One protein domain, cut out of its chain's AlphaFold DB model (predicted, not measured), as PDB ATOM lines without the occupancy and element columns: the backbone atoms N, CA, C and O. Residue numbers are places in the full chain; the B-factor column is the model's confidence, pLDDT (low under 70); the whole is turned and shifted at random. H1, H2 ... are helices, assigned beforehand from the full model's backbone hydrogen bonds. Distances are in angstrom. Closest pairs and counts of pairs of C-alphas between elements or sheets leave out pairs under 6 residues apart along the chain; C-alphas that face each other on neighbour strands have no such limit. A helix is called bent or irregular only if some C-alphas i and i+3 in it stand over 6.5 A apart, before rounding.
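Overview. This is residues 229 to 294 of the 353 residues of an uncharacterized protein of Necator americanus (UniProt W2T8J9). One long helix, H2, makes the length of a thin rod, and after its last residue, Ile 271, the backbone turns and folds back, with the short helix H3 packed on residues 259 to 270 of H2 as a lopsided helical hairpin. Beyond H3, residues 286 to 294 run on back beside H2 without a named helix, while at the other end residues 229 to 244, which include the small helix H1 and the first part of H2, stick out free. The printed part has 66 residues with three named helices, in the order H1, H2, H3, and no named strand; its class is all helix. It is extended, with a radius of gyration of the C-alphas of 19.0 A and spans of 62 by 16 by 12 A.

Along the chain. H1 is residues 229 to 233, beginning at C-alpha 229 at (183.044, 180.507, 137.913). After a tight link of 2 residues comes H2, residues 236 to 271, the longest helix with 36 residues. It measures 52.4 A from C-alpha 236 at (189.830, 182.969, 126.213) to C-alpha 271 at (235.513, 203.556, 141.392). A tight link of 5 residues leads to H3, residues 277 to 285, which is 11.1 A long and ends at C-alpha 285 at (221.164, 209.175, 137.269). H3 is irregular: C-alphas 279 and 282 are 7.1 A apart, and its line is a rough one.

Arrangement. H1 and H2 are close but not clearly touching; their closest C-alphas, those of Val 233 and Ile 239, are 7.4 A apart. H2 touches H3 with residues 259 to 270 alone, and the closest C-alphas of the two, those of Lys 263 and Leu 284, are 5.2 A apart. H2 and H3 run opposite ways at a shallow tilt of 24 degrees and form a helical hairpin. H1 and H3 are apart. In H1 and H2 every O i to N i+4 pair is within hydrogen-bond range; in H3 3 of 5 are.

Size, cuts and confidence. The two C-alphas farthest apart, those of Leu 231 and Gly 273, are 61.7 A apart, while the C-alphas of the first and last printed residues, Leu 229 and Phe 294, are 27.4 A apart. Without residues 229 to 244, which stand free, the body has 50 residues and spans 42 by 14 by 10 A. The printed part has no cut, and neither link between helices is long. The mean pLDDT of the printed part is 94.0; that of H1 is 72, and residue 233 is the one printed residue under 70.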
ATOM      1  N   LEU A 229     181.734 179.909 137.653       74.31
ATOM      2  CA  LEU A 229     183.044 180.507 137.913       74.31
ATOM      3  C   LEU A 229     184.117 179.880 137.025       74.31
ATOM      4  O   LEU A 229     184.905 180.618 136.438       74.31
ATOM      5  N   CYS A 230     184.092 178.558 136.850       73.38
ATOM      6  CA  CYS A 230     185.038 177.853 135.983       73.38
ATOM      7  C   CYS A 230     184.938 178.353 134.527       73.38
ATOM      8  O   CYS A 230     185.931 178.757 133.927       73.38
ATOM      9  N   LEU A 231     183.712 178.491 134.004       71.50
ATOM     10  CA  LEU A 231     183.443 179.035 132.667       71.50
ATOM     11  C   LEU A 231     183.745 180.533 132.527       71.50
ATOM     12  O   LEU A 231     183.934 181.011 131.412       71.50
ATOM     13  N   ARG A 232     183.760 181.313 133.619       71.75
ATOM     14  CA  ARG A 232     184.151 182.736 133.581       71.75
ATOM     15  C   ARG A 232     185.663 182.922 133.586       71.75
ATOM     16  O   ARG A 232     186.141 183.850 132.936       71.75
ATOM     17  N   VAL A 233     186.388 182.079 134.315       68.12
ATOM     18  CA  VAL A 233     187.855 182.113 134.387       68.12
ATOM     19  C   VAL A 233     188.468 181.534 133.111       68.12
ATOM     20  O   VAL A 233     189.401 182.125 132.577       68.12
ATOM     21  N   ASN A 234     187.863 180.486 132.546       77.44
ATOM     22  CA  ASN A 234     188.320 179.845 131.310       77.44
ATOM     23  C   ASN A 234     187.839 180.547 130.029       77.44
ATOM     24  O   ASN A 234     187.849 179.956 128.952       77.44
ATOM     25  N   ARG A 235     187.407 181.813 130.115       87.81
ATOM     26  CA  ARG A 235     187.102 182.585 128.904       87.81
ATOM     27  C   ARG A 235     188.409 182.971 128.216       87.81
ATOM     28  O   ARG A 235     189.238 183.623 128.862       87.81
ATOM     29  N   PRO A 236     188.586 182.673 126.920       88.19
ATOM     30  CA  PRO A 236     189.830 182.969 126.213       88.19
ATOM     31  C   PRO A 236     190.175 184.467 126.234       88.19
ATOM     32  O   PRO A 236     191.342 184.844 126.249       88.19
ATOM     33  N   GLU A 237     189.192 185.368 126.322       88.69
ATOM     34  CA  GLU A 237     189.434 186.811 126.461       88.69
ATOM     35  C   GLU A 237     189.972 187.202 127.840       88.69
ATOM     36  O   GLU A 237     190.657 188.215 127.987       88.69
ATOM     37  N   VAL A 238     189.599 186.473 128.892       86.94
ATOM     38  CA  VAL A 238     190.115 186.714 130.245       86.94
ATOM     39  C   VAL A 238     191.548 186.209 130.331       86.94
ATOM     40  O   VAL A 238     192.408 186.971 130.767       86.94
ATOM     41  N   ILE A 239     191.802 185.000 129.828       88.38
ATOM     42  CA  ILE A 239     193.136 184.393 129.779       88.38
ATOM     43  C   ILE A 239     194.106 185.296 129.008       88.38
ATOM     44  O   ILE A 239     195.061 185.787 129.605       88.38
ATOM     45  N   ARG A 240     193.787 185.670 127.758       91.12
ATOM     46  CA  ARG A 240     194.639 186.565 126.945       91.12
ATOM     47  C   ARG A 240     194.955 187.893 127.637       91.12
ATOM     48  O   ARG A 240     196.060 188.417 127.522       91.12
ATOM     49  N   ARG A 241     193.995 188.466 128.372       89.12
ATOM     50  CA  ARG A 241     194.218 189.712 129.132       89.12
ATOM     51  C   ARG A 241     195.142 189.507 130.326       89.12
ATOM     52  O   ARG A 241     195.920 190.405 130.634       89.12
ATOM     53  N   ILE A 242     195.036 188.373 131.014       90.00
ATOM     54  CA  ILE A 242     195.920 188.034 132.133       90.00
ATOM     55  C   ILE A 242     197.339 187.809 131.614       90.00
ATOM     56  O   ILE A 242     198.262 188.428 132.138       90.00
ATOM     57  N   GLU A 243     197.498 187.026 130.550       93.94
ATOM     58  CA  GLU A 243     198.791 186.743 129.922       93.94
ATOM     59  C   GLU A 243     199.460 188.019 129.407       93.94
ATOM     60  O   GLU A 243     200.602 188.302 129.754       93.94
ATOM     61  N   SER A 244     198.729 188.861 128.666       95.12
ATOM     62  CA  SER A 244     199.232 190.157 128.192       95.12
ATOM     63  C   SER A 244     199.689 191.052 129.352       95.12
ATOM     64  O   SER A 244     200.756 191.670 129.300       95.12
ATOM     65  N   ARG A 245     198.919 191.082 130.445       92.88
ATOM     66  CA  ARG A 245     199.267 191.845 131.645       92.88
ATOM     67  C   ARG A 245     200.521 191.295 132.329       92.88
ATOM     68  O   ARG A 245     201.350 192.080 132.783       92.88
ATOM     69  N   GLN A 246     200.644 189.975 132.433       96.19
ATOM     70  CA  GLN A 246     201.814 189.314 133.006       96.19
ATOM     71  C   GLN A 246     203.055 189.566 132.152       96.19
ATOM     72  O   GLN A 246     204.078 189.965 132.697       96.19
ATOM     73  N   ALA A 247     202.945 189.457 130.826       96.31
ATOM     74  CA  ALA A 247     204.028 189.763 129.897       96.31
ATOM     75  C   ALA A 247     204.540 191.204 130.070       96.31
ATOM     76  O   ALA A 247     205.745 191.418 130.174       96.31
ATOM     77  N   ALA A 248     203.638 192.184 130.198       95.56
ATOM     78  CA  ALA A 248     204.012 193.578 130.444       95.56
ATOM     79  C   ALA A 248     204.731 193.782 131.794       95.56
ATOM     80  O   ALA A 248     205.701 194.538 131.882       95.56
ATOM     81  N   ILE A 249     204.291 193.087 132.850       95.69
ATOM     82  CA  ILE A 249     204.948 193.121 134.168       95.69
ATOM     83  C   ILE A 249     206.348 192.511 134.087       95.69
ATOM     84  O   ILE A 249     207.299 193.127 134.567       95.69
ATOM     85  N   THR A 250     206.479 191.341 133.462       97.94
ATOM     86  CA  THR A 250     207.758 190.650 133.288       97.94
ATOM     87  C   THR A 250     208.732 191.497 132.473       97.94
ATOM     88  O   THR A 250     209.864 191.695 132.905       97.94
ATOM     89  N   ALA A 251     208.284 192.081 131.357       97.44
ATOM     90  CA  ALA A 251     209.105 192.955 130.518       97.44
ATOM     91  C   ALA A 251     209.602 194.194 131.282       97.44
ATOM     92  O   ALA A 251     210.791 194.509 131.256       97.44
ATOM     93  N   ALA A 252     208.720 194.871 132.023       97.44
ATOM     94  CA  ALA A 252     209.117 196.019 132.834       97.44
ATOM     95  C   ALA A 252     210.065 195.629 133.975       97.44
ATOM     96  O   ALA A 252     211.004 196.366 134.269       97.44
ATOM     97  N   SER A 253     209.852 194.475 134.611       97.94
ATOM     98  CA  SER A 253     210.749 193.964 135.650       97.94
ATOM     99  C   SER A 253     212.140 193.653 135.097       97.94
ATOM    100  O   SER A 253     213.133 194.037 135.712       97.94
ATOM    101  N   ALA A 254     212.218 193.017 133.925       98.12
ATOM    102  CA  ALA A 254     213.480 192.743 133.245       98.12
ATOM    103  C   ALA A 254     214.228 194.042 132.912       98.12
ATOM    104  O   ALA A 254     215.413 194.166 133.205       98.12
ATOM    105  N   LEU A 255     213.527 195.057 132.398       97.94
ATOM    106  CA  LEU A 255     214.139 196.349 132.088       97.94
ATOM    107  C   LEU A 255     214.684 197.060 133.339       97.94
ATOM    108  O   LEU A 255     215.775 197.621 133.303       97.94
ATOM    109  N   ARG A 256     213.962 197.004 134.468       98.06
ATOM    110  CA  ARG A 256     214.457 197.542 135.750       98.06
ATOM    111  C   ARG A 256     215.737 196.857 136.208       98.06
ATOM    112  O   ARG A 256     216.626 197.535 136.716       98.06
ATOM    113  N   HIS A 257     215.813 195.537 136.043       98.06
ATOM    114  CA  HIS A 257     217.004 194.765 136.383       98.06
ATOM    115  C   HIS A 257     218.202 195.191 135.532       98.06
ATOM    116  O   HIS A 257     219.237 195.536 136.088       98.06
ATOM    117  N   LEU A 258     218.028 195.274 134.208       98.12
ATOM    118  CA  LEU A 258     219.083 195.707 133.286       98.12
ATOM    119  C   LEU A 258     219.610 197.106 133.627       98.12
ATOM    120  O   LEU A 258     220.817 197.315 133.689       98.12
ATOM    121  N   VAL A 259     218.716 198.053 133.926       98.06
ATOM    122  CA  VAL A 259     219.105 199.406 134.357       98.06
ATOM    123  C   VAL A 259     219.876 199.383 135.678       98.06
ATOM    124  O   VAL A 259     220.848 200.120 135.843       98.06
ATOM    125  N   ALA A 260     219.471 198.544 136.633       97.38
ATOM    126  CA  ALA A 260     220.189 198.402 137.895       97.38
ATOM    127  C   ALA A 260     221.590 197.797 137.692       97.38
ATOM    128  O   ALA A 260     222.551 198.267 138.304       97.38
ATOM    129  N   GLU A 261     221.725 196.800 136.817       98.00
ATOM    130  CA  GLU A 261     223.014 196.210 136.446       98.00
ATOM    131  C   GLU A 261     223.927 197.215 135.748       98.00
ATOM    132  O   GLU A 261     225.086 197.351 136.139       98.00
ATOM    133  N   GLU A 262     223.406 197.975 134.781       97.75
ATOM    134  CA  GLU A 262     224.152 199.030 134.092       97.75
ATOM    135  C   GLU A 262     224.641 200.091 135.084       97.75
ATOM    136  O   GLU A 262     225.817 200.458 135.091       97.75
ATOM    137  N   LYS A 263     223.765 200.529 135.992       98.12
ATOM    138  CA  LYS A 263     224.102 201.485 137.049       98.12
ATOM    139  C   LYS A 263     225.198 200.957 137.974       98.12
ATOM    140  O   LYS A 263     226.134 201.690 138.299       98.12
ATOM    141  N   MET A 264     225.123 199.688 138.378       98.06
ATOM    142  CA  MET A 264     226.168 199.046 139.181       98.06
ATOM    143  C   MET A 264     227.490 198.924 138.416       98.06
ATOM    144  O   MET A 264     228.550 199.191 138.986       98.06
ATOM    145  N   ALA A 265     227.451 198.545 137.139       98.25
ATOM    146  CA  ALA A 265     228.634 198.437 136.293       98.25
ATOM    147  C   ALA A 265     229.307 199.805 136.091       98.25
ATOM    148  O   ALA A 265     230.522 199.920 136.266       98.25
ATOM    149  N   ALA A 266     228.521 200.852 135.822       98.31
ATOM    150  CA  ALA A 266     228.995 202.228 135.709       98.31
ATOM    151  C   ALA A 266     229.637 202.712 137.017       98.31
ATOM    152  O   ALA A 266     230.751 203.233 136.999       98.31
ATOM    153  N   ALA A 267     228.996 202.467 138.165       98.38
ATOM    154  CA  ALA A 267     229.555 202.811 139.473       98.38
ATOM    155  C   ALA A 267     230.907 202.121 139.718       98.38
ATOM    156  O   ALA A 267     231.872 202.767 140.126       98.38
ATOM    157  N   ARG A 268     231.009 200.819 139.415       98.62
ATOM    158  CA  ARG A 268     232.270 200.069 139.535       98.62
ATOM    159  C   ARG A 268     233.354 200.629 138.615       98.62
ATOM    160  O   ARG A 268     234.500 200.734 139.043       98.62
ATOM    161  N   ALA A 269     233.014 201.001 137.381       98.62
ATOM    162  CA  ALA A 269     233.966 201.575 136.433       98.62
ATOM    163  C   ALA A 269     234.527 202.926 136.912       98.62
ATOM    164  O   ALA A 269     235.733 203.147 136.792       98.62
ATOM    165  N   VAL A 270     233.687 203.781 137.509       98.50
ATOM    166  CA  VAL A 270     234.123 205.051 138.118       98.50
ATOM    167  C   VAL A 270     235.065 204.792 139.294       98.50
ATOM    168  O   VAL A 270     236.145 205.370 139.350       98.50
ATOM    169  N   ILE A 271     234.697 203.885 140.207       98.38
ATOM    170  CA  ILE A 271     235.513 203.556 141.392       98.38
ATOM    171  C   ILE A 271     236.880 202.984 140.992       98.38
ATOM    172  O   ILE A 271     237.887 203.282 141.624       98.38
ATOM    173  N   GLN A 272     236.932 202.184 139.927       98.44
ATOM    174  CA  GLN A 272     238.177 201.616 139.402       98.44
ATOM    175  C   GLN A 272     239.022 202.626 138.604       98.44
ATOM    176  O   GLN A 272     240.072 202.248 138.092       98.44
ATOM    177  N   GLY A 273     238.566 203.873 138.434       98.06
ATOM    178  CA  GLY A 273     239.239 204.882 137.610       98.06
ATOM    179  C   GLY A 273     239.209 204.582 136.107       98.06
ATOM    180  O   GLY A 273     239.935 205.205 135.340       98.06
ATOM    181  N   LYS A 274     238.377 203.626 135.668       98.56
ATOM    182  CA  LYS A 274     238.250 203.230 134.256       98.56
ATOM    183  C   LYS A 274     237.408 204.215 133.448       98.56
ATOM    184  O   LYS A 274     237.563 204.290 132.232       98.56
ATOM    185  N   CYS A 275     236.506 204.955 134.094       97.56
ATOM    186  CA  CYS A 275     235.764 206.041 133.461       97.56
ATOM    187  C   CYS A 275     235.642 207.260 134.382       97.56
ATOM    188  O   CYS A 275     235.702 207.141 135.606       97.56
ATOM    189  N   SER A 276     235.472 208.443 133.787       98.50
ATOM    190  CA  SER A 276     235.188 209.668 134.533       98.50
ATOM    191  C   SER A 276     233.733 209.699 135.010       98.50
ATOM    192  O   SER A 276     232.831 209.174 134.349       98.50
ATOM    193  N   TYR A 277     233.493 210.368 136.140       98.25
ATOM    194  CA  TYR A 277     232.147 210.542 136.691       98.25
ATOM    195  C   TYR A 277     231.199 211.227 135.700       98.25
ATOM    196  O   TYR A 277     230.076 210.769 135.523       98.25
ATOM    197  N   GLU A 278     231.657 212.269 135.001       98.19
ATOM    198  CA  GLU A 278     230.846 212.988 134.010       98.19
ATOM    199  C   GLU A 278     230.312 212.052 132.923       98.19
ATOM    200  O   GLU A 278     229.139 212.130 132.560       98.19
ATOM    201  N   ARG A 279     231.132 211.094 132.474       97.50
ATOM    202  CA  ARG A 279     230.735 210.102 131.470       97.50
ATOM    203  C   ARG A 279     229.747 209.069 132.020       97.50
ATOM    204  O   ARG A 279     228.873 208.624 131.285       97.50
ATOM    205  N   ALA A 280     229.878 208.689 133.291       97.81
ATOM    206  CA  ALA A 280     228.979 207.744 133.958       97.81
ATOM    207  C   ALA A 280     227.714 208.393 134.543       97.81
ATOM    208  O   ALA A 280     226.795 207.682 134.953       97.81
ATOM    209  N   SER A 281     227.660 209.726 134.598       98.06
ATOM    210  CA  SER A 281     226.598 210.486 135.263       98.06
ATOM    211  C   SER A 281     225.210 210.113 134.745       98.06
ATOM    212  O   SER A 281     224.313 209.857 135.546       98.06
ATOM    213  N   ASN A 282     225.066 209.962 133.424       97.44
ATOM    214  CA  ASN A 282     223.819 209.553 132.789       97.44
ATOM    215  C   ASN A 282     223.342 208.198 133.333       97.44
ATOM    216  O   ASN A 282     222.281 208.157 133.950       97.44
ATOM    217  N   SER A 283     224.138 207.127 133.226       97.25
ATOM    218  CA  SER A 283     223.770 205.785 133.718       97.25
ATOM    219  C   SER A 283     223.539 205.743 135.235       97.25
ATOM    220  O   SER A 283     222.668 205.020 135.717       97.25
ATOM    221  N   LEU A 284     224.274 206.547 136.013       97.31
ATOM    222  CA  LEU A 284     224.074 206.653 137.464       97.31
ATOM    223  C   LEU A 284     222.781 207.391 137.839       97.31
ATOM    224  O   LEU A 284     222.176 207.077 138.870       97.31
ATOM    225  N   SER A 285     222.349 208.349 137.017       97.75
ATOM    226  CA  SER A 285     221.164 209.175 137.269       97.75
ATOM    227  C   SER A 285     219.842 208.495 136.902       97.75
ATOM    228  O   SER A 285     218.792 208.932 137.371       97.75
ATOM    229  N   ILE A 286     219.872 207.414 136.114       96.94
ATOM    230  CA  ILE A 286     218.657 206.682 135.740       96.94
ATOM    231  C   ILE A 286     218.008 206.081 136.998       96.94
ATOM    232  O   ILE A 286     218.642 205.372 137.791       96.94
ATOM    233  N   ASP A 287     216.719 206.375 137.173       96.88
ATOM    234  CA  ASP A 287     215.881 205.822 138.232       96.88
ATOM    235  C   ASP A 287     215.060 204.631 137.696       96.88
ATOM    236  O   ASP A 287     214.140 204.825 136.891       96.88
ATOM    237  N   PRO A 288     215.337 203.388 138.143       95.06
ATOM    238  CA  PRO A 288     214.594 202.213 137.696       95.06
ATOM    239  C   PRO A 288     213.118 202.244 138.124       95.06
ATOM    240  O   PRO A 288     212.287 201.564 137.521       95.06
ATOM    241  N   THR A 289     212.739 203.038 139.130       93.38
ATOM    242  CA  THR A 289     211.340 203.125 139.582       93.38
ATOM    243  C   THR A 289     210.431 203.842 138.580       93.38
ATOM    244  O   THR A 289     209.213 203.630 138.585       93.38
ATOM    245  N   LEU A 290     211.010 204.624 137.660       95.44
ATOM    246  CA  LEU A 290     210.274 205.289 136.585       95.44
ATOM    247  C   LEU A 290     209.793 204.314 135.504       95.44
ATOM    248  O   LEU A 290     208.824 204.610 134.804       95.44
ATOM    249  N   ILE A 291     210.408 203.134 135.394       96.12
ATOM    250  CA  ILE A 291     209.975 202.089 134.465       96.12
ATOM    251  C   ILE A 291     208.659 201.499 134.980       96.12
ATOM    252  O   ILE A 291     208.621 200.798 135.997       96.12
ATOM    253  N   ARG A 292     207.558 201.763 134.275       96.25
ATOM    254  CA  ARG A 292     206.216 201.269 134.616       96.25
ATOM    255  C   ARG A 292     205.807 200.135 133.684       96.25
ATOM    256  O   ARG A 292     206.044 200.200 132.487       96.25
ATOM    257  N   ALA A 293     205.135 199.129 134.242       95.94
ATOM    258  CA  ALA A 293     204.568 198.023 133.466       95.94
ATOM    259  C   ALA A 293     203.366 198.441 132.609       95.94
ATOM    260  O   ALA A 293     203.057 197.783 131.623       95.94
ATOM    261  N   PHE A 294     202.679 199.521 132.991       95.56
ATOM    262  CA  PHE A 294     201.476 199.992 132.312       95.56
ATOM    263  C   PHE A 294     201.567 201.487 132.014       95.56
ATOM    264  O   PHE A 294     202.157 202.229 132.811       95.56
TER     265      PHE A 294